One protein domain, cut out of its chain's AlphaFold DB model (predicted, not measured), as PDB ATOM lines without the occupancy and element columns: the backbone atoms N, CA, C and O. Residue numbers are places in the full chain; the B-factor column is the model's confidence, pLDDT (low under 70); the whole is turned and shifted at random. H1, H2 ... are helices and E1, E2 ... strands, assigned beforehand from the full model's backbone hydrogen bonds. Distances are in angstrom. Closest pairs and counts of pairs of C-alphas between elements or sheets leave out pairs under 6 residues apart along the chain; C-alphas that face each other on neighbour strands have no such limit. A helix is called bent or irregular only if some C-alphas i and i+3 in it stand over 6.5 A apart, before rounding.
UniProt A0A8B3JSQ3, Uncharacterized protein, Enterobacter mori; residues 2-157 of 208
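Overview. This is residues 2 to 157 of the 208 residues of an uncharacterized protein of Enterobacter mori (UniProt A0A8B3JSQ3). A twisted, parallel four-stranded sheet makes the core, with H1 and H5 over one face and H4 over the other. Residues 2 to 39 hold no named element, and residues 2 to 7 stick out. The 156 printed residues run E1 H1 E2 H2 H3 E3 H4 E4 H5, mixed class, with under half in named elements; the sheet's order is E1 E2 E3 E4. The whole is compact, radius of gyration of the C-alphas 15.1 A, spanning 45 by 39 by 32 A.

Arrangement. Parallel neighbours are E1, residues 40 to 43, and E2, residues 70 to 75 (N 41 to O 70, 2.9 A); E2 and E3, residues 96 to 101 (N 73 to O 98, 2.8 A); E3 and E4, residues 121 to 127 (N 126 to O 99, 2.7 A). H1, residues 48 to 58, and H5, residues 132 to 143, touch, closest at C-alphas 57 and 136, 6.0 A. H4, residues 106 to 113, is on the opposite face, over E3, height 8.3 A. H2, residues 77 to 83, is irregular, C-alphas 78 and 81 being 7.8 A apart, and not on the sheet; H3, residues 88 to 92, only grazes it. Every O i to N i+4 pair is within hydrogen-bond range in H4 and H5, against 4 of 7 in H1, 1 of 3 in H2 and 0 of 1 in H3; O i to N i+3 pairs within range are 3 of 4 in H2 and 1 of 2 in H3.

Along the chain. E1 begins at C-alpha 40 (-40.650, -19.394, 11.961). E4 spans 17.6 A. H5 spans 16.9 A, ending at C-alpha 143 (-47.161, -18.768, 5.274).

Size, cuts and confidence. The printed part has no cut. The link H1 to E2 is long, 11 residues. Residues 2 to 11 and 26 to 34 have pLDDT under 70.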
ATOM      1  N   ILE A   2      -3.229 -12.588  11.964       29.77
ATOM      2  CA  ILE A   2      -4.177 -13.697  12.083       29.77
ATOM      3  C   ILE A   2      -5.517 -13.196  11.545       29.77
ATOM      4  O   ILE A   2      -6.060 -12.211  12.040       29.77
ATOM      5  N   ILE A   3      -6.000 -13.831  10.478       34.03
ATOM      6  CA  ILE A   3      -7.375 -13.674  10.018       34.03
ATOM      7  C   ILE A   3      -8.212 -14.289  11.134       34.03
ATOM      8  O   ILE A   3      -8.224 -15.509  11.291       34.03
ATOM      9  N   ASN A   4      -8.854 -13.448  11.942       30.77
ATOM     10  CA  ASN A   4      -9.943 -13.901  12.791       30.77
ATOM     11  C   ASN A   4     -11.036 -14.397  11.844       30.77
ATOM     12  O   ASN A   4     -11.842 -13.612  11.344       30.77
ATOM     13  N   ASN A   5     -11.020 -15.698  11.554       35.16
ATOM     14  CA  ASN A   5     -12.221 -16.404  11.159       35.16
ATOM     15  C   ASN A   5     -13.235 -16.073  12.247       35.16
ATOM     16  O   ASN A   5     -13.069 -16.484  13.394       35.16
ATOM     17  N   ILE A   6     -14.238 -15.269  11.905       41.22
ATOM     18  CA  ILE A   6     -15.445 -15.200  12.709       41.22
ATOM     19  C   ILE A   6     -16.028 -16.602  12.588       41.22
ATOM     20  O   ILE A   6     -16.701 -16.934  11.613       41.22
ATOM     21  N   GLU A   7     -15.662 -17.461  13.536       35.38
ATOM     22  CA  GLU A   7     -16.418 -18.651  13.855       35.38
ATOM     23  C   GLU A   7     -17.840 -18.147  14.081       35.38
ATOM     24  O   GLU A   7     -18.145 -17.504  15.087       35.38
ATOM     25  N   HIS A   8     -18.717 -18.357  13.098       40.94
ATOM     26  CA  HIS A   8     -20.151 -18.292  13.319       40.94
ATOM     27  C   HIS A   8     -20.478 -19.465  14.241       40.94
ATOM     28  O   HIS A   8     -20.932 -20.519  13.802       40.94
ATOM     29  N   HIS A   9     -20.139 -19.301  15.521       36.53
ATOM     30  CA  HIS A   9     -20.511 -20.202  16.584       36.53
ATOM     31  C   HIS A   9     -22.005 -20.472  16.452       36.53
ATOM     32  O   HIS A   9     -22.793 -19.545  16.270       36.53
ATOM     33  N   ASN A  10     -22.326 -21.762  16.511       43.28
ATOM     34  CA  ASN A  10     -23.613 -22.411  16.739       43.28
ATOM     35  C   ASN A  10     -24.606 -21.631  17.630       43.28
ATOM     36  O   ASN A  10     -25.010 -22.110  18.689       43.28
ATOM     37  N   ASN A  11     -25.077 -20.464  17.203       56.81
ATOM     38  CA  ASN A  11     -26.274 -19.865  17.766       56.81
ATOM     39  C   ASN A  11     -27.445 -20.598  17.129       56.81
ATOM     40  O   ASN A  11     -27.898 -20.281  16.031       56.81
ATOM     41  N   ALA A  12     -27.867 -21.655  17.817       77.06
ATOM     42  CA  ALA A  12     -29.092 -22.377  17.535       77.06
ATOM     43  C   ALA A  12     -30.248 -21.374  17.402       77.06
ATOM     44  O   ALA A  12     -30.642 -20.773  18.402       77.06
ATOM     45  N   MET A  13     -30.774 -21.194  16.184       89.19
ATOM     46  CA  MET A  13     -31.906 -20.294  15.955       89.19
ATOM     47  C   MET A  13     -33.140 -20.804  16.693       89.19
ATOM     48  O   MET A  13     -33.423 -22.009  16.690       89.19
ATOM     49  N   ARG A  14     -33.890 -19.896  17.303       91.44
ATOM     50  CA  ARG A  14     -35.042 -20.184  18.152       91.44
ATOM     51  C   ARG A  14     -36.322 -19.723  17.476       91.44
ATOM     52  O   ARG A  14     -36.409 -18.634  16.918       91.44
ATOM     53  N   CYS A  15     -37.344 -20.568  17.540       92.69
ATOM     54  CA  CYS A  15     -38.624 -20.261  16.918       92.69
ATOM     55  C   CYS A  15     -39.276 -19.047  17.591       92.69
ATOM     56  O   CYS A  15     -39.416 -18.994  18.815       92.69
ATOM     57  N   TYR A  16     -39.711 -18.077  16.792       93.12
ATOM     58  CA  TYR A  16     -40.385 -16.879  17.289       93.12
ATOM     59  C   TYR A  16     -41.891 -17.069  17.466       93.12
ATOM     60  O   TYR A  16     -42.484 -16.365  18.279       93.12
ATOM     61  N   GLY A  17     -42.497 -18.037  16.775       91.19
ATOM     62  CA  GLY A  17     -43.943 -18.264  16.818       91.19
ATOM     63  C   GLY A  17     -44.424 -19.334  17.797       91.19
ATOM     64  O   GLY A  17     -45.612 -19.636  17.793       91.19
ATOM     65  N   CYS A  18     -43.554 -19.911  18.636       89.12
ATOM     66  CA  CYS A  18     -43.978 -20.796  19.727       89.12
ATOM     67  C   CYS A  18     -43.347 -20.417  21.074       89.12
ATOM     68  O   CYS A  18     -42.237 -19.883  21.136       89.12
ATOM     69  N   VAL A  19     -44.051 -20.739  22.164       87.62
ATOM     70  CA  VAL A  19     -43.609 -20.476  23.547       87.62
ATOM     71  C   VAL A  19     -42.381 -21.313  23.914       87.62
ATOM     72  O   VAL A  19     -41.503 -20.843  24.629       87.62
ATOM     73  N   ASN A  20     -42.273 -22.522  23.355       86.69
ATOM     74  CA  ASN A  20     -41.195 -23.469  23.654       86.69
ATOM     75  C   ASN A  20     -39.837 -23.073  23.054       86.69
ATOM     76  O   ASN A  20     -38.838 -23.726  23.347       86.69
ATOM     77  N   LYS A  21     -39.785 -22.043  22.190       90.12
ATOM     78  CA  LYS A  21     -38.555 -21.599  21.510       90.12
ATOM     79  C   LYS A  21     -37.771 -22.781  20.918       90.12
ATOM     80  O   LYS A  21     -36.565 -22.927  21.148       90.12
ATOM     81  N   CYS A  22     -38.470 -23.651  20.180       87.69
ATOM     82  CA  CYS A  22     -37.858 -24.836  19.582       87.69
ATOM     83  C   CYS A  22     -36.677 -24.446  18.681       87.69
ATOM     84  O   CYS A  22     -36.668 -23.374  18.067       87.69
ATOM     85  N   VAL A  23     -35.663 -25.308  18.633       89.00
ATOM     86  CA  VAL A  23     -34.433 -25.064  17.873       89.00
ATOM     87  C   VAL A  23     -34.658 -25.381  16.401       89.00
ATOM     88  O   VAL A  23     -35.258 -26.404  16.066       89.00
ATOM     89  N   TYR A  24     -34.160 -24.516  15.523       88.38
ATOM     90  CA  TYR A  24     -34.139 -24.766  14.090       88.38
ATOM     91  C   TYR A  24     -33.310 -26.007  13.749       88.38
ATOM     92  O   TYR A  24     -32.156 -26.129  14.159       88.38
ATOM     93  N   THR A  25     -33.876 -26.891  12.930       80.50
ATOM     94  CA  THR A  25     -33.185 -28.063  12.389       80.50
ATOM     95  C   THR A  25     -33.390 -28.116  10.875       80.50
ATOM     96  O   THR A  25     -34.516 -28.118  10.383       80.50
ATOM     97  N   SER A  26     -32.292 -28.122  10.114       69.88
ATOM     98  CA  SER A  26     -32.331 -28.216   8.643       69.88
ATOM     99  C   SER A  26     -32.501 -29.656   8.144       69.88
ATOM    100  O   SER A  26     -32.962 -29.901   7.025       69.88
ATOM    101  N   VAL A  27     -32.146 -30.629   8.987       63.25
ATOM    102  CA  VAL A  27     -32.316 -32.058   8.727       63.25
ATOM    103  C   VAL A  27     -33.673 -32.479   9.279       63.25
ATOM    104  O   VAL A  27     -33.932 -32.313  10.466       63.25
ATOM    105  N   GLN A  28     -34.534 -33.044   8.425       53.81
ATOM    106  CA  GLN A  28     -35.832 -33.606   8.814       53.81
ATOM    107  C   GLN A  28     -35.660 -34.888   9.652       53.81
ATOM    108  O   GLN A  28     -36.086 -35.973   9.260       53.81
ATOM    109  N   THR A  29     -35.038 -34.814  10.824       43.88
ATOM    110  CA  THR A  29     -35.098 -35.898  11.808       43.88
ATOM    111  C   THR A  29     -36.412 -35.775  12.565       43.88
ATOM    112  O   THR A  29     -36.441 -35.305  13.694       43.88
ATOM    113  N   LYS A  30     -37.505 -36.192  11.906       47.69
ATOM    114  CA  LYS A  30     -38.903 -36.045  12.354       47.69
ATOM    115  C   LYS A  30     -39.314 -34.566  12.464       47.69
ATOM    116  O   LYS A  30     -38.485 -33.680  12.619       47.69
ATOM    117  N   LYS A  31     -40.614 -34.269  12.320       52.06
ATOM    118  CA  LYS A  31     -41.148 -32.943  12.686       52.06
ATOM    119  C   LYS A  31     -40.557 -32.561  14.049       52.06
ATOM    120  O   LYS A  31     -40.462 -33.438  14.906       52.06
ATOM    121  N   ASN A  32     -40.240 -31.290  14.284       54.28
ATOM    122  CA  ASN A  32     -40.208 -30.780  15.652       54.28
ATOM    123  C   ASN A  32     -41.641 -30.940  16.192       54.28
ATOM    124  O   ASN A  32     -42.464 -30.034  16.070       54.28
ATOM    125  N   VAL A  33     -41.980 -32.135  16.696       55.78
ATOM    126  CA  VAL A  33     -43.320 -32.513  17.188       55.78
ATOM    127  C   VAL A  33     -43.749 -31.581  18.334       55.78
ATOM    128  O   VAL A  33     -44.924 -31.490  18.659       55.78
ATOM    129  N   GLU A  34     -42.802 -30.825  18.885       64.12
ATOM    130  CA  GLU A  34     -42.954 -29.914  20.012       64.12
ATOM    131  C   GLU A  34     -43.249 -28.450  19.634       64.12
ATOM    132  O   GLU A  34     -43.449 -27.626  20.534       64.12
ATOM    133  N   CYS A  35     -43.268 -28.073  18.345       79.25
ATOM    134  CA  CYS A  35     -43.643 -26.704  17.980       79.25
ATOM    135  C   CYS A  35     -45.156 -26.511  18.139       79.25
ATOM    136  O   CYS A  35     -45.948 -26.961  17.315       79.25
ATOM    137  N   THR A  36     -45.551 -25.808  19.197       80.75
ATOM    138  CA  THR A  36     -46.955 -25.559  19.567       80.75
ATOM    139  C   THR A  36     -47.580 -24.340  18.885       80.75
ATOM    140  O   THR A  36     -48.741 -24.031  19.132       80.75
ATOM    141  N   GLY A  37     -46.830 -23.638  18.033       84.88
ATOM    142  CA  GLY A  37     -47.301 -22.445  17.331       84.88
ATOM    143  C   GLY A  37     -46.834 -22.385  15.881       84.88
ATOM    144  O   GLY A  37     -46.427 -23.394  15.298       84.88
ATOM    145  N   VAL A  38     -46.900 -21.197  15.281       88.94
ATOM    146  CA  VAL A  38     -46.547 -21.018  13.870       88.94
ATOM    147  C   VAL A  38     -45.026 -20.975  13.728       88.94
ATOM    148  O   VAL A  38     -44.378 -19.997  14.072       88.94
ATOM    149  N   GLU A  39     -44.432 -22.057  13.236       91.56
ATOM    150  CA  GLU A  39     -42.975 -22.208  13.193       91.56
ATOM    151  C   GLU A  39     -42.298 -21.249  12.191       91.56
ATOM    152  O   GLU A  39     -42.419 -21.437  10.970       91.56
ATOM    153  N   PHE A  40     -41.552 -20.266  12.718       94.50
ATOM    154  CA  PHE A  40     -40.650 -19.394  11.961       94.50
ATOM    155  C   PHE A  40     -39.439 -18.914  12.780       94.50
ATOM    156  O   PHE A  40     -39.485 -18.856  14.010       94.50
ATOM    157  N   TYR A  41     -38.371 -18.538  12.075       95.12
ATOM    158  CA  TYR A  41     -37.061 -18.160  12.616       95.12
ATOM    159  C   TYR A  41     -36.543 -16.882  11.951       95.12
ATOM    160  O   TYR A  41     -36.983 -16.539  10.853       95.12
ATOM    161  N   ILE A  42     -35.587 -16.203  12.585       95.38
ATOM    162  CA  ILE A  42     -34.883 -15.041  12.022       95.38
ATOM    163  C   ILE A  42     -33.386 -15.351  12.022       95.38
ATOM    164  O   ILE A  42     -32.876 -15.896  12.995       95.38
ATOM    165  N   TRP A  43     -32.674 -15.029  10.943       94.81
ATOM    166  CA  TRP A  43     -31.239 -15.280  10.834       94.81
ATOM    167  C   TRP A  43     -30.472 -14.110  10.205       94.81
ATOM    168  O   TRP A  43     -30.895 -13.622   9.156       94.81
ATOM    169  N   PRO A  44     -29.289 -13.751  10.735       92.19
ATOM    170  CA  PRO A  44     -28.799 -14.094  12.073       92.19
ATOM    171  C   PRO A  44     -29.628 -13.424  13.187       92.19
ATOM    172  O   PRO A  44     -30.190 -12.349  13.002       92.19
ATOM    173  N   GLU A  45     -29.653 -14.021  14.381       87.62
ATOM    174  CA  GLU A  45     -30.335 -13.461  15.566       87.62
ATOM    175  C   GLU A  45     -29.484 -12.412  16.305       87.62
ATOM    176  O   GLU A  45     -29.355 -12.436  17.526       87.62
ATOM    177  N   ASN A  46     -28.838 -11.499  15.578       86.06
ATOM    178  CA  ASN A  46     -27.967 -10.472  16.168       86.06
ATOM    179  C   ASN A  46     -28.431  -9.031  15.895       86.06
ATOM    180  O   ASN A  46     -27.767  -8.085  16.315       86.06
ATOM    181  N   ASN A  47     -29.570  -8.855  15.220       87.38
ATOM    182  CA  ASN A  47     -30.139  -7.555  14.882       87.38
ATOM    183  C   ASN A  47     -31.457  -7.328  15.639       87.38
ATOM    184  O   ASN A  47     -32.540  -7.586  15.113       87.38
ATOM    185  N   SER A  48     -31.366  -6.864  16.893       89.94
ATOM    186  CA  SER A  48     -32.533  -6.669  17.772       89.94
ATOM    187  C   SER A  48     -33.561  -5.701  17.187       89.94
ATOM    188  O   SER A  48     -34.750  -6.000  17.209       89.94
ATOM    189  N   PHE A  49     -33.115  -4.598  16.578       90.25
ATOM    190  CA  PHE A  49     -34.004  -3.622  15.942       90.25
ATOM    191  C   PHE A  49     -34.798  -4.222  14.782       90.25
ATOM    192  O   PHE A  49     -35.994  -3.964  14.652       90.25
ATOM    193  N   LEU A  50     -34.151  -5.039  13.943       90.31
ATOM    194  CA  LEU A  50     -34.848  -5.744  12.871       90.31
ATOM    195  C   LEU A  50     -35.857  -6.740  13.441       90.31
ATOM    196  O   LEU A  50     -36.987  -6.788  12.968       90.31
ATOM    197  N   ILE A  51     -35.465  -7.516  14.454       92.38
ATOM    198  CA  ILE A  51     -36.344  -8.499  15.096       92.38
ATOM    199  C   ILE A  51     -37.587  -7.804  15.661       92.38
ATOM    200  O   ILE A  51     -38.702  -8.163  15.291       92.38
ATOM    201  N   GLU A  52     -37.417  -6.778  16.493       91.94
ATOM    202  CA  GLU A  52     -38.522  -6.014  17.084       91.94
ATOM    203  C   GLU A  52     -39.431  -5.408  16.009       91.94
ATOM    204  O   GLU A  52     -40.652  -5.580  16.051       91.94
ATOM    205  N   GLY A  53     -38.836  -4.775  14.993       91.50
ATOM    206  CA  GLY A  53     -39.567  -4.188  13.875       91.50
ATOM    207  C   GLY A  53     -40.293  -5.215  13.005       91.50
ATOM    208  O   GLY A  53     -41.293  -4.873  12.374       91.50
ATOM    209  N   LEU A  54     -39.837  -6.470  12.969       92.25
ATOM    210  CA  LEU A  54     -40.479  -7.535  12.207       92.25
ATOM    211  C   LEU A  54     -41.638  -8.178  12.944       92.25
ATOM    212  O   LEU A  54     -42.648  -8.475  12.312       92.25
ATOM    213  N   LEU A  55     -41.521  -8.399  14.253       92.88
ATOM    214  CA  LEU A  55     -42.491  -9.198  15.010       92.88
ATOM    215  C   LEU A  55     -43.926  -8.671  14.901       92.88
ATOM    216  O   LEU A  55     -44.867  -9.465  14.854       92.88
ATOM    217  N   GLN A  56     -44.106  -7.358  14.741       92.00
ATOM    218  CA  GLN A  56     -45.422  -6.759  14.498       92.00
ATOM    219  C   GLN A  56     -46.138  -7.331  13.259       92.00
ATOM    220  O   GLN A  56     -47.362  -7.453  13.265       92.00
ATOM    221  N   TYR A  57     -45.404  -7.742  12.220       93.31
ATOM    222  CA  TYR A  57     -45.968  -8.293  10.982       93.31
ATOM    223  C   TYR A  57     -46.369  -9.768  11.102       93.31
ATOM    224  O   TYR A  57     -47.131 -10.258  10.272       93.31
ATOM    225  N   PHE A  58     -45.888 -10.465  12.134       91.69
ATOM    226  CA  PHE A  58     -46.197 -11.875  12.394       91.69
ATOM    227  C   PHE A  58     -47.313 -12.053  13.428       91.69
ATOM    228  O   PHE A  58     -47.869 -13.140  13.534       91.69
ATOM    229  N   SER A  59     -47.675 -10.988  14.152       85.25
ATOM    230  CA  SER A  59     -48.679 -11.013  15.228       85.25
ATOM    231  C   SER A  59     -50.053 -11.552  14.805       85.25
ATOM    232  O   SER A  59     -50.735 -12.172  15.610       85.25
ATOM    233  N   ASN A  60     -50.433 -11.364  13.537       84.44
ATOM    234  CA  ASN A  60     -51.721 -11.805  12.988       84.44
ATOM    235  C   ASN A  60     -51.651 -13.152  12.245       84.44
ATOM    236  O   ASN A  60     -52.625 -13.562  11.608       84.44
ATOM    237  N   ILE A  61     -50.502 -13.828  12.270       89.31
ATOM    238  CA  ILE A  61     -50.316 -15.102  11.580       89.31
ATOM    239  C   ILE A  61     -50.684 -16.226  12.538       89.31
ATOM    240  O   ILE A  61     -49.893 -16.626  13.387       89.31
ATOM    241  N   ASN A  62     -51.891 -16.756  12.364       84.12
ATOM    242  CA  ASN A  62     -52.452 -17.765  13.263       84.12
ATOM    243  C   ASN A  62     -52.314 -19.198  12.733       84.12
ATOM    244  O   ASN A  62     -52.566 -20.159  13.456       84.12
ATOM    245  N   SER A  63     -51.946 -19.366  11.462       84.19
ATOM    246  CA  SER A  63     -51.810 -20.679  10.839       84.19
ATOM    247  C   SER A  63     -50.819 -20.665   9.677       84.19
ATOM    248  O   SER A  63     -50.446 -19.619   9.145       84.19
ATOM    249  N   LYS A  64     -50.373 -21.863   9.295       87.12
ATOM    250  CA  LYS A  64     -49.453 -22.119   8.186       87.12
ATOM    251  C   LYS A  64     -49.985 -23.311   7.395       87.12
ATOM    252  O   LYS A  64     -50.317 -24.333   7.988       87.12
ATOM    253  N   VAL A  65     -50.074 -23.183   6.071       89.81
ATOM    254  CA  VAL A  65     -50.598 -24.257   5.192       89.81
ATOM    255  C   VAL A  65     -49.495 -25.250   4.799       89.81
ATOM    256  O   VAL A  65     -49.751 -26.397   4.453       89.81
ATOM    257  N   ILE A  66     -48.245 -24.807   4.877       87.81
ATOM    258  CA  ILE A  66     -47.036 -25.576   4.570       87.81
ATOM    259  C   ILE A  66     -46.473 -26.251   5.824       87.81
ATOM    260  O   ILE A  66     -46.579 -25.731   6.930       87.81
ATOM    261  N   SER A  67     -45.789 -27.379   5.648       86.69
ATOM    262  CA  SER A  67     -45.034 -28.027   6.729       86.69
ATOM    263  C   SER A  67     -43.640 -27.428   6.931       86.69
ATOM    264  O   SER A  67     -43.100 -27.514   8.026       86.69
ATOM    265  N   GLN A  68     -43.063 -26.820   5.891       88.94
ATOM    266  CA  GLN A  68     -41.701 -26.280   5.915       88.94
ATOM    267  C   GLN A  68     -41.580 -25.127   6.928       88.94
ATOM    268  O   GLN A  68     -42.477 -24.271   6.970       88.94
ATOM    269  N   PRO A  69     -40.496 -25.049   7.720       91.44
ATOM    270  CA  PRO A  69     -40.215 -23.875   8.536       91.44
ATOM    271  C   PRO A  69     -40.012 -22.652   7.638       91.44
ATOM    272  O   PRO A  69     -39.499 -22.762   6.517       91.44
ATOM    273  N   ILE A  70     -40.419 -21.483   8.130       95.06
ATOM    274  CA  ILE A  70     -40.083 -20.207   7.495       95.06
ATOM    275  C   ILE A  70     -38.861 -19.624   8.194       95.06
ATOM    276  O   ILE A  70     -38.834 -19.526   9.416       95.06
ATOM    277  N   VAL A  71     -37.860 -19.217   7.425       96.56
ATOM    278  CA  VAL A  71     -36.692 -18.506   7.949       96.56
ATOM    279  C   VAL A  71     -36.616 -17.141   7.282       96.56
ATOM    280  O   VAL A  71     -36.541 -17.019   6.059       96.56
ATOM    281  N   VAL A  72     -36.662 -16.100   8.100       97.69
ATOM    282  CA  VAL A  72     -36.505 -14.717   7.673       97.69
ATOM    283  C   VAL A  72     -35.021 -14.377   7.723       97.69
ATOM    284  O   VAL A  72     -34.400 -14.426   8.781       97.69
ATOM    285  N   ILE A  73     -34.441 -14.062   6.574       97.50
ATOM    286  CA  ILE A  73     -33.012 -13.814   6.411       97.50
ATOM    287  C   ILE A  73     -32.772 -12.306   6.390       97.50
ATOM    288  O   ILE A  73     -33.230 -11.622   5.474       97.50
ATOM    289  N   ASP A  74     -32.015 -11.800   7.360       96.31
ATOM    290  CA  ASP A  74     -31.435 -10.457   7.337       96.31
ATOM    291  C   ASP A  74     -30.305 -10.411   6.290       96.31
ATOM    292  O   ASP A  74     -29.124 -10.675   6.555       96.31
ATOM    293  N   PHE A  75     -30.703 -10.131   5.051       96.75
ATOM    294  CA  PHE A  75     -29.875 -10.120   3.853       96.75
ATOM    295  C   PHE A  75     -29.195  -8.753   3.676       96.75
ATOM    296  O   PHE A  75     -29.424  -8.027   2.707       96.75
ATOM    297  N   ASN A  76     -28.365  -8.377   4.650       92.75
ATOM    298  CA  ASN A  76     -27.667  -7.092   4.669       92.75
ATOM    299  C   ASN A  76     -26.175  -7.196   4.308       92.75
ATOM    300  O   ASN A  76     -25.557  -8.264   4.380       92.75
ATOM    301  N   TYR A  77     -25.577  -6.060   3.937       93.44
ATOM    302  CA  TYR A  77     -24.202  -6.009   3.434       93.44
ATOM    303  C   TYR A  77     -23.147  -6.401   4.474       93.44
ATOM    304  O   TYR A  77     -22.071  -6.846   4.087       93.44
ATOM    305  N   LYS A  78     -23.429  -6.294   5.779       91.75
ATOM    306  CA  LYS A  78     -22.481  -6.716   6.826       91.75
ATOM    307  C   LYS A  78     -22.276  -8.233   6.827       91.75
ATOM    308  O   LYS A  78     -21.225  -8.707   7.243       91.75
ATOM    309  N   ASN A  79     -23.248  -8.985   6.306       91.75
ATOM    310  CA  ASN A  79     -23.216 -10.445   6.193       91.75
ATOM    311  C   ASN A  79     -22.832 -10.929   4.781       91.75
ATOM    312  O   ASN A  79     -22.922 -12.120   4.482       91.75
ATOM    313  N   ILE A  80     -22.393 -10.040   3.885       93.00
ATOM    314  CA  ILE A  80     -22.173 -10.362   2.467       93.00
ATOM    315  C   ILE A  80     -21.172 -11.501   2.235       93.00
ATOM    316  O   ILE A  80     -21.359 -12.301   1.321       93.00
ATOM    317  N   ASN A  81     -20.151 -11.623   3.092       92.50
ATOM    318  CA  ASN A  81     -19.175 -12.713   3.029       92.50
ATOM    319  C   ASN A  81     -19.856 -14.086   3.082       92.50
ATOM    320  O   ASN A  81     -19.485 -14.980   2.322       92.50
ATOM    321  N   TYR A  82     -20.885 -14.235   3.923       92.38
ATOM    322  CA  TYR A  82     -21.659 -15.468   4.040       92.38
ATOM    323  C   TYR A  82     -22.459 -15.752   2.759       92.38
ATOM    324  O   TYR A  82     -22.367 -16.846   2.202       92.38
ATOM    325  N   PHE A  83     -23.164 -14.751   2.222       93.06
ATOM    326  CA  PHE A  83     -23.988 -14.885   1.007       93.06
ATOM    327  C   PHE A  83     -23.186 -15.042  -0.299       93.06
ATOM    328  O   PHE A  83     -23.762 -15.307  -1.357       93.06
ATOM    329  N   LEU A  84     -21.864 -14.858  -0.241       90.12
ATOM    330  CA  LEU A  84     -20.923 -15.106  -1.338       90.12
ATOM    331  C   LEU A  84     -20.228 -16.472  -1.254       90.12
ATOM    332  O   LEU A  84     -19.365 -16.789  -2.086       90.12
ATOM    333  N   THR A  85     -20.580 -17.288  -0.261       87.38
ATOM    334  CA  THR A  85     -20.205 -18.700  -0.243       87.38
ATOM    335  C   THR A  85     -21.101 -19.479  -1.207       87.38
ATOM    336  O   THR A  85     -22.296 -19.210  -1.322       87.38
ATOM    337  N   ASN A  86     -20.529 -20.462  -1.908       72.31
ATOM    338  CA  ASN A  86     -21.237 -21.188  -2.972       72.31
ATOM    339  C   ASN A  86     -22.483 -21.944  -2.476       72.31
ATOM    340  O   ASN A  86     -23.346 -22.268  -3.280       72.31
ATOM    341  N   ASN A  87     -22.578 -22.218  -1.173       82.44
ATOM    342  CA  ASN A  87     -23.584 -23.101  -0.591       82.44
ATOM    343  C   ASN A  87     -24.306 -22.477   0.611       82.44
ATOM    344  O   ASN A  87     -24.826 -23.213   1.436       82.44
ATOM    345  N   TRP A  88     -24.376 -21.151   0.756       92.25
ATOM    346  CA  TRP A  88     -25.025 -20.550   1.936       92.25
ATOM    347  C   TRP A  88     -26.488 -21.012   2.132       92.25
ATOM    348  O   TRP A  88     -26.970 -21.126   3.259       92.25
ATOM    349  N   LEU A  89     -27.182 -21.347   1.036       92.50
ATOM    350  CA  LEU A  89     -28.531 -21.922   1.049       92.50
ATOM    351  C   LEU A  89     -28.594 -23.331   1.658       92.50
ATOM    352  O   LEU A  89     -29.665 -23.743   2.105       92.50
ATOM    353  N   SER A  90     -27.480 -24.071   1.714       88.94
ATOM    354  CA  SER A  90     -27.443 -25.436   2.253       88.94
ATOM    355  C   SER A  90     -27.688 -25.484   3.757       88.94
ATOM    356  O   SER A  90     -28.129 -26.512   4.265       88.94
ATOM    357  N   GLN A  91     -27.429 -24.386   4.475       88.94
ATOM    358  CA  GLN A  91     -27.807 -24.256   5.883       88.94
ATOM    359  C   GLN A  91     -29.330 -24.299   6.059       88.94
ATOM    360  O   GLN A  91     -29.809 -24.726   7.106       88.94
ATOM    361  N   PHE A  92     -30.082 -23.899   5.029       92.25
ATOM    362  CA  PHE A  92     -31.528 -23.725   5.084       92.25
ATOM    363  C   PHE A  92     -32.322 -24.767   4.288       92.25
ATOM    364  O   PHE A  92     -33.455 -24.508   3.878       92.25
ATOM    365  N   LYS A  93     -31.739 -25.948   4.060       90.12
ATOM    366  CA  LYS A  93     -32.419 -27.052   3.371       90.12
ATOM    367  C   LYS A  93     -33.789 -27.335   3.987       90.12
ATOM    368  O   LYS A  93     -33.991 -27.214   5.195       90.12
ATOM    369  N   ASN A  94     -34.738 -27.708   3.136       89.56
ATOM    370  CA  ASN A  94     -36.137 -27.983   3.464       89.56
ATOM    371  C   ASN A  94     -36.907 -26.804   4.075       89.56
ATOM    372  O   ASN A  94     -37.999 -26.998   4.612       89.56
ATOM    373  N   SER A  95     -36.363 -25.590   3.993       92.31
ATOM    374  CA  SER A  95     -36.975 -24.387   4.552       92.31
ATOM    375  C   SER A  95     -37.452 -23.450   3.451       92.31
ATOM    376  O   SER A  95     -36.982 -23.489   2.310       92.31
ATOM    377  N   ARG A  96     -38.396 -22.582   3.810       95.19
ATOM    378  CA  ARG A  96     -38.834 -21.468   2.973       95.19
ATOM    379  C   ARG A  96     -38.242 -20.174   3.503       95.19
ATOM    380  O   ARG A  96     -38.334 -19.901   4.696       95.19
ATOM    381  N   LEU A  97     -37.644 -19.390   2.620       97.88
ATOM    382  CA  LEU A  97     -36.910 -18.184   2.971       97.88
ATOM    383  C   LEU A  97     -37.674 -16.926   2.580       97.88
ATOM    384  O   LEU A  97     -38.202 -16.824   1.473       97.88
ATOM    385  N   ILE A  98     -37.648 -15.940   3.469       98.50
ATOM    386  CA  ILE A  98     -38.012 -14.555   3.168       98.50
ATOM    387  C   ILE A  98     -36.739 -13.732   3.325       98.50
ATOM    388  O   ILE A  98     -36.189 -13.679   4.421       98.50
ATOM    389  N   LEU A  99     -36.251 -13.105   2.256       98.50
ATOM    390  CA  LEU A  99     -35.074 -12.236   2.349       98.50
ATOM    391  C   LEU A  99     -35.508 -10.813   2.679       98.50
ATOM    392  O   LEU A  99     -36.361 -10.270   1.984       98.50
ATOM    393  N   ILE A 100     -34.894 -10.184   3.673       97.94
ATOM    394  CA  ILE A 100     -35.040  -8.753   3.947       97.94
ATOM    395  C   ILE A 100     -33.731  -8.088   3.580       97.94
ATOM    396  O   ILE A 100     -32.695  -8.417   4.145       97.94
ATOM    397  N   THR A 101     -33.767  -7.171   2.623       97.06
ATOM    398  CA  THR A 101     -32.549  -6.604   2.047       97.06
ATOM    399  C   THR A 101     -32.438  -5.113   2.297       97.06
ATOM    400  O   THR A 101     -33.382  -4.348   2.091       97.06
ATOM    401  N   ASP A 102     -31.228  -4.673   2.638       94.88
ATOM    402  CA  ASP A 102     -30.872  -3.265   2.509       94.88
ATOM    403  C   ASP A 102     -30.746  -2.857   1.027       94.88
ATOM    404  O   ASP A 102     -30.765  -3.689   0.111       94.88
ATOM    405  N   LYS A 103     -30.607  -1.550   0.783       95.62
ATOM    406  CA  LYS A 103     -30.489  -0.984  -0.568       95.62
ATOM    407  C   LYS A 103     -29.299  -1.528  -1.360       95.62
ATOM    408  O   LYS A 103     -29.424  -1.724  -2.565       95.62
ATOM    409  N   LYS A 104     -28.161  -1.767  -0.707       95.94
ATOM    410  CA  LYS A 104     -26.920  -2.190  -1.372       95.94
ATOM    411  C   LYS A 104     -26.990  -3.655  -1.796       95.94
ATOM    412  O   LYS A 104     -26.427  -4.024  -2.822       95.94
ATOM    413  N   MET A 105     -27.698  -4.475  -1.027       96.62
ATOM    414  CA  MET A 105     -27.862  -5.907  -1.272       96.62
ATOM    415  C   MET A 105     -29.069  -6.247  -2.153       96.62
ATOM    416  O   MET A 105     -29.176  -7.383  -2.615       96.62
ATOM    417  N   ALA A 106     -29.935  -5.275  -2.461       97.56
ATOM    418  CA  ALA A 106     -31.206  -5.501  -3.149       97.56
ATOM    419  C   ALA A 106     -31.063  -6.262  -4.475       97.56
ATOM    420  O   ALA A 106     -31.771  -7.242  -4.716       97.56
ATOM    421  N   ALA A 107     -30.108  -5.862  -5.321       97.88
ATOM    422  CA  ALA A 107     -29.882  -6.520  -6.608       97.88
ATOM    423  C   ALA A 107     -29.321  -7.947  -6.473       97.88
ATOM    424  O   ALA A 107     -29.541  -8.777  -7.359       97.88
ATOM    425  N   ILE A 108     -28.616  -8.235  -5.373       97.25
ATOM    426  CA  ILE A 108     -28.053  -9.553  -5.054       97.25
ATOM    427  C   ILE A 108     -29.145 -10.463  -4.472       97.25
ATOM    428  O   ILE A 108     -29.256 -11.614  -4.883       97.25
ATOM    429  N   ALA A 109     -29.999  -9.949  -3.581       97.75
ATOM    430  CA  ALA A 109     -31.165 -10.676  -3.073       97.75
ATOM    431  C   ALA A 109     -32.107 -11.073  -4.219       97.75
ATOM    432  O   ALA A 109     -32.572 -12.208  -4.301       97.75
ATOM    433  N   HIS A 110     -32.331 -10.148  -5.156       97.88
ATOM    434  CA  HIS A 110     -33.133 -10.396  -6.348       97.88
ATOM    435  C   HIS A 110     -32.485 -11.430  -7.287       97.88
ATOM    436  O   HIS A 110     -33.197 -12.231  -7.886       97.88
ATOM    437  N   TYR A 111     -31.151 -11.462  -7.400       97.19
ATOM    438  CA  TYR A 111     -30.452 -12.548  -8.096       97.19
ATOM    439  C   TYR A 111     -30.744 -13.899  -7.433       97.19
ATOM    440  O   TYR A 111     -31.202 -14.819  -8.112       97.19
ATOM    441  N   TRP A 112     -30.560 -14.002  -6.115       96.31
ATOM    442  CA  TRP A 112     -30.760 -15.255  -5.389       96.31
ATOM    443  C   TRP A 112     -32.196 -15.764  -5.435       96.31
ATOM    444  O   TRP A 112     -32.376 -16.965  -5.568       96.31
ATOM    445  N   PHE A 113     -33.204 -14.887  -5.434       96.69
ATOM    446  CA  PHE A 113     -34.606 -15.292  -5.616       96.69
ATOM    447  C   PHE A 113     -34.832 -16.160  -6.870       96.69
ATOM    448  O   PHE A 113     -35.687 -17.035  -6.867       96.69
ATOM    449  N   TYR A 114     -34.074 -15.922  -7.946       94.38
ATOM    450  CA  TYR A 114     -34.160 -16.689  -9.197       94.38
ATOM    451  C   TYR A 114     -33.088 -17.778  -9.337       94.38
ATOM    452  O   TYR A 114     -33.041 -18.456 -10.361       94.38
ATOM    453  N   ASN A 115     -32.200 -17.905  -8.354       92.00
ATOM    454  CA  ASN A 115     -31.086 -18.853  -8.330       92.00
ATOM    455  C   ASN A 115     -31.080 -19.613  -6.993       92.00
ATOM    456  O   ASN A 115     -30.016 -19.899  -6.442       92.00
ATOM    457  N   ASP A 116     -32.264 -19.880  -6.439       79.62
ATOM    458  CA  ASP A 116     -32.425 -20.740  -5.275       79.62
ATOM    459  C   ASP A 116     -32.175 -22.216  -5.651       79.62
ATOM    460  O   ASP A 116     -31.634 -22.522  -6.718       79.62
ATOM    461  N   THR A 117     -32.465 -23.154  -4.748       80.94
ATOM    462  CA  THR A 117     -32.163 -24.579  -4.979       80.94
ATOM    463  C   THR A 117     -33.427 -25.419  -4.887       80.94
ATOM    464  O   THR A 117     -34.401 -25.016  -4.260       80.94
ATOM    465  N   SER A 118     -33.406 -26.639  -5.431       77.38
ATOM    466  CA  SER A 118     -34.537 -27.572  -5.317       77.38
ATOM    467  C   SER A 118     -34.918 -27.907  -3.868       77.38
ATOM    468  O   SER A 118     -36.041 -28.332  -3.615       77.38
ATOM    469  N   GLU A 119     -33.997 -27.723  -2.919       83.38
ATOM    470  CA  GLU A 119     -34.194 -28.040  -1.502       83.38
ATOM    471  C   GLU A 119     -34.501 -26.808  -0.635       83.38
ATOM    472  O   GLU A 119     -34.917 -26.973   0.510       83.38
ATOM    473  N   THR A 120     -34.340 -25.588  -1.154       88.88
ATOM    474  CA  THR A 120     -34.538 -24.337  -0.403       88.88
ATOM    475  C   THR A 120     -35.262 -23.333  -1.283       88.88
ATOM    476  O   THR A 120     -34.704 -22.894  -2.284       88.88
ATOM    477  N   VAL A 121     -36.473 -22.937  -0.883       93.69
ATOM    478  CA  VAL A 121     -37.331 -22.039  -1.671       93.69
ATOM    479  C   VAL A 121     -37.260 -20.628  -1.116       93.69
ATOM    480  O   VAL A 121     -37.616 -20.417   0.044       93.69
ATOM    481  N   ILE A 122     -36.898 -19.643  -1.933       97.50
ATOM    482  CA  ILE A 122     -37.030 -18.230  -1.552       97.50
ATOM    483  C   ILE A 122     -38.421 -17.746  -1.972       97.50
ATOM    484  O   ILE A 122     -38.692 -17.526  -3.148       97.50
ATOM    485  N   SER A 123     -39.339 -17.585  -1.016       97.56
ATOM    486  CA  SER A 123     -40.733 -17.234  -1.320       97.56
ATOM    487  C   SER A 123     -40.960 -15.747  -1.538       97.56
ATOM    488  O   SER A 123     -41.912 -15.386  -2.228       97.56
ATOM    489  N   ALA A 124     -40.122 -14.881  -0.968       98.38
ATOM    490  CA  ALA A 124     -40.240 -13.438  -1.134       98.38
ATOM    491  C   ALA A 124     -38.919 -12.707  -0.856       98.38
ATOM    492  O   ALA A 124     -38.073 -13.173  -0.090       98.38
ATOM    493  N   VAL A 125     -38.802 -11.509  -1.434       98.62
ATOM    494  CA  VAL A 125     -37.801 -10.502  -1.062       98.62
ATOM    495  C   VAL A 125     -38.535  -9.246  -0.596       98.62
ATOM    496  O   VAL A 125     -39.334  -8.680  -1.350       98.62
ATOM    497  N   ILE A 126     -38.276  -8.827   0.639       98.38
ATOM    498  CA  ILE A 126     -38.702  -7.556   1.222       98.38
ATOM    499  C   ILE A 126     -37.585  -6.536   0.979       98.38
ATOM    500  O   ILE A 126     -36.485  -6.665   1.518       98.38
ATOM    501  N   PHE A 127     -37.860  -5.552   0.130       97.81
ATOM    502  CA  PHE A 127     -36.936  -4.481  -0.222       97.81
ATOM    503  C   PHE A 127     -37.041  -3.318   0.766       97.81
ATOM    504  O   PHE A 127     -38.084  -3.081   1.365       97.81
ATOM    505  N   HIS A 128     -35.958  -2.553   0.884       94.81
ATOM    506  CA  HIS A 128     -35.856  -1.399   1.784       94.81
ATOM    507  C   HIS A 128     -36.901  -0.288   1.548       94.81
ATOM    508  O   HIS A 128     -37.030   0.611   2.373       94.81
ATOM    509  N   ASP A 129     -37.557  -0.281   0.390       95.38
ATOM    510  CA  ASP A 129     -38.560   0.691  -0.048       95.38
ATOM    511  C   ASP A 129     -39.961   0.071  -0.201       95.38
ATOM    512  O   ASP A 129     -40.851   0.718  -0.748       95.38
ATOM    513  N   ASP A 130     -40.166  -1.170   0.254       97.06
ATOM    514  CA  ASP A 130     -41.507  -1.747   0.344       97.06
ATOM    515  C   ASP A 130     -42.323  -1.039   1.429       97.06
ATOM    516  O   ASP A 130     -41.834  -0.766   2.530       97.06
ATOM    517  N   VAL A 131     -43.599  -0.785   1.143       96.19
ATOM    518  CA  VAL A 131     -44.518  -0.231   2.143       96.19
ATOM    519  C   VAL A 131     -45.067  -1.333   3.051       96.19
ATOM    520  O   VAL A 131     -45.057  -2.516   2.715       96.19
ATOM    521  N   THR A 132     -45.614  -0.944   4.205       95.50
ATOM    522  CA  THR A 132     -46.194  -1.856   5.208       95.50
ATOM    523  C   THR A 132     -47.137  -2.909   4.618       95.50
ATOM    524  O   THR A 132     -47.099  -4.060   5.049       95.50
ATOM    525  N   GLU A 133     -47.967  -2.544   3.640       95.69
ATOM    526  CA  GLU A 133     -48.918  -3.479   3.026       95.69
ATOM    527  C   GLU A 133     -48.232  -4.533   2.145       95.69
ATOM    528  O   GLU A 133     -48.594  -5.712   2.186       95.69
ATOM    529  N   ASP A 134     -47.176  -4.146   1.422       96.62
ATOM    530  CA  ASP A 134     -46.366  -5.076   0.631       96.62
ATOM    531  C   ASP A 134     -45.652  -6.079   1.542       96.62
ATOM    532  O   ASP A 134     -45.624  -7.279   1.253       96.62
ATOM    533  N   ILE A 135     -45.117  -5.602   2.672       97.38
ATOM    534  CA  ILE A 135     -44.453  -6.435   3.682       97.38
ATOM    535  C   ILE A 135     -45.440  -7.460   4.252       97.38
ATOM    536  O   ILE A 135     -45.169  -8.664   4.212       97.38
ATOM    537  N   LYS A 136     -46.612  -7.006   4.721       96.56
ATOM    538  CA  LYS A 136     -47.681  -7.883   5.235       96.56
ATOM    539  C   LYS A 136     -48.092  -8.922   4.201       96.56
ATOM    540  O   LYS A 136     -48.182 -10.106   4.521       96.56
ATOM    541  N   THR A 137     -48.300  -8.494   2.957       96.56
ATOM    542  CA  THR A 137     -48.680  -9.384   1.861       96.56
ATOM    543  C   THR A 137     -47.617 -10.452   1.636       96.56
ATOM    544  O   THR A 137     -47.934 -11.638   1.692       96.56
ATOM    545  N   LYS A 138     -46.347 -10.079   1.454       97.88
ATOM    546  CA  LYS A 138     -45.239 -11.027   1.218       97.88
ATOM    547  C   LYS A 138     -45.098 -12.057   2.334       97.88
ATOM    548  O   LYS A 138     -44.910 -13.247   2.059       97.88
ATOM    549  N   ILE A 139     -45.216 -11.611   3.582       97.12
ATOM    550  CA  ILE A 139     -45.170 -12.490   4.748       97.12
ATOM    551  C   ILE A 139     -46.366 -13.450   4.713       97.12
ATOM    552  O   ILE A 139     -46.156 -14.658   4.634       97.12
ATOM    553  N   ASN A 140     -47.602 -12.950   4.652       95.88
ATOM    554  CA  ASN A 140     -48.805 -13.790   4.633       95.88
ATOM    555  C   ASN A 140     -48.794 -14.818   3.492       95.88
ATOM    556  O   ASN A 140     -49.039 -16.004   3.720       95.88
ATOM    557  N   GLN A 141     -48.448 -14.399   2.270       96.56
ATOM    558  CA  GLN A 141     -48.354 -15.304   1.120       96.56
ATOM    559  C   GLN A 141     -47.320 -16.416   1.364       96.56
ATOM    560  O   GLN A 141     -47.583 -17.570   1.027       96.56
ATOM    561  N   SER A 142     -46.198 -16.111   2.024       96.81
ATOM    562  CA  SER A 142     -45.180 -17.110   2.370       96.81
ATOM    563  C   SER A 142     -45.712 -18.178   3.338       96.81
ATOM    564  O   SER A 142     -45.458 -19.364   3.120       96.81
ATOM    565  N   PHE A 143     -46.510 -17.809   4.352       94.94
ATOM    566  CA  PHE A 143     -47.161 -18.768   5.274       94.94
ATOM    567  C   PHE A 143     -48.278 -19.585   4.610       94.94
ATOM    568  O   PHE A 143     -48.522 -20.737   4.986       94.94
ATOM    569  N   MET A 144     -48.908 -19.036   3.572       95.06
ATOM    570  CA  MET A 144     -49.846 -19.758   2.705       95.06
ATOM    571  C   MET A 144     -49.148 -20.656   1.668       95.06
ATOM    572  O   MET A 144     -49.821 -21.275   0.848       95.06
ATOM    573  N   GLY A 145     -47.811 -20.722   1.669       94.44
ATOM    574  CA  GLY A 145     -47.032 -21.529   0.728       94.44
ATOM    575  C   GLY A 145     -46.893 -20.939  -0.672       94.44
ATOM    576  O   GLY A 145     -46.419 -21.628  -1.574       94.44
ATOM    577  N   LYS A 146     -47.280 -19.678  -0.866       96.56
ATOM    578  CA  LYS A 146     -47.204 -18.979  -2.150       96.56
ATOM    579  C   LYS A 146     -45.867 -18.252  -2.307       96.56
ATOM    580  O   LYS A 146     -45.189 -17.933  -1.334       96.56
ATOM    581  N   ILE A 147     -45.503 -18.000  -3.563       96.75
ATOM    582  CA  ILE A 147     -44.291 -17.274  -3.952       96.75
ATOM    583  C   ILE A 147     -44.697 -15.881  -4.440       96.75
ATOM    584  O   ILE A 147     -45.480 -15.755  -5.384       96.75
ATOM    585  N   THR A 148     -44.145 -14.837  -3.830       98.12
ATOM    586  CA  THR A 148     -44.323 -13.443  -4.246       98.12
ATOM    587  C   THR A 148     -43.091 -12.985  -5.015       98.12
ATOM    588  O   THR A 148     -42.063 -12.637  -4.433       98.12
ATOM    589  N   ARG A 149     -43.197 -12.986  -6.348       97.44
ATOM    590  CA  ARG A 149     -42.099 -12.591  -7.238       97.44
ATOM    591  C   ARG A 149     -41.762 -11.103  -7.065       97.44
ATOM    592  O   ARG A 149     -42.682 -10.280  -7.080       97.44
ATOM    593  N   PRO A 150     -40.474 -10.735  -6.930       96.94
ATOM    594  CA  PRO A 150     -40.052  -9.344  -7.020       96.94
ATOM    595  C   PRO A 150     -40.502  -8.700  -8.336       96.94
ATOM    596  O   PRO A 150     -40.552  -9.357  -9.374       96.94
ATOM    597  N   SER A 151     -40.802  -7.401  -8.305       95.25
ATOM    598  CA  SER A 151     -41.119  -6.647  -9.521       95.25
ATOM    599  C   SER A 151     -39.916  -6.605 -10.467       95.25
ATOM    600  O   SER A 151     -38.806  -6.297 -10.036       95.25
ATOM    601  N   GLU A 152     -40.153  -6.778 -11.770       91.62
ATOM    602  CA  GLU A 152     -39.128  -6.622 -12.817       91.62
ATOM    603  C   GLU A 152     -38.514  -5.210 -12.865       91.62
ATOM    604  O   GLU A 152     -37.442  -5.011 -13.431       91.62
ATOM    605  N   LYS A 153     -39.157  -4.215 -12.236       93.88
ATOM    606  CA  LYS A 153     -38.601  -2.861 -12.088       93.88
ATOM    607  C   LYS A 153     -37.466  -2.789 -11.058       93.88
ATOM    608  O   LYS A 153     -36.690  -1.837 -11.082       93.88
ATOM    609  N   LYS A 154     -37.370  -3.749 -10.131       95.81
ATOM    610  CA  LYS A 154     -36.297  -3.792  -9.126       95.81
ATOM    611  C   LYS A 154     -35.013  -4.273  -9.794       95.81
ATOM    612  O   LYS A 154     -35.018  -5.256 -10.533       95.81
ATOM    613  N   ALA A 155     -33.893  -3.614  -9.498       95.94
ATOM    614  CA  ALA A 155     -32.595  -4.017 -10.030       95.94
ATOM    615  C   ALA A 155     -32.290  -5.489  -9.689       95.94
ATOM    616  O   ALA A 155     -32.604  -5.963  -8.599       95.94
ATOM    617  N   LYS A 156     -31.675  -6.205 -10.635       96.75
ATOM    618  CA  LYS A 156     -31.269  -7.612 -10.511       96.75
ATOM    619  C   LYS A 156     -29.903  -7.809 -11.152       96.75
ATOM    620  O   LYS A 156     -29.677  -7.314 -12.263       96.75
ATOM    621  N   LEU A 157     -29.004  -8.533 -10.490       97.69
ATOM    622  CA  LEU A 157     -27.797  -9.026 -11.156       97.69
ATOM    623  C   LEU A 157     -28.141 -10.238 -12.031       97.69
ATOM    624  O   LEU A 157     -28.877 -11.130 -11.622       97.69
TER     625      LEU A 157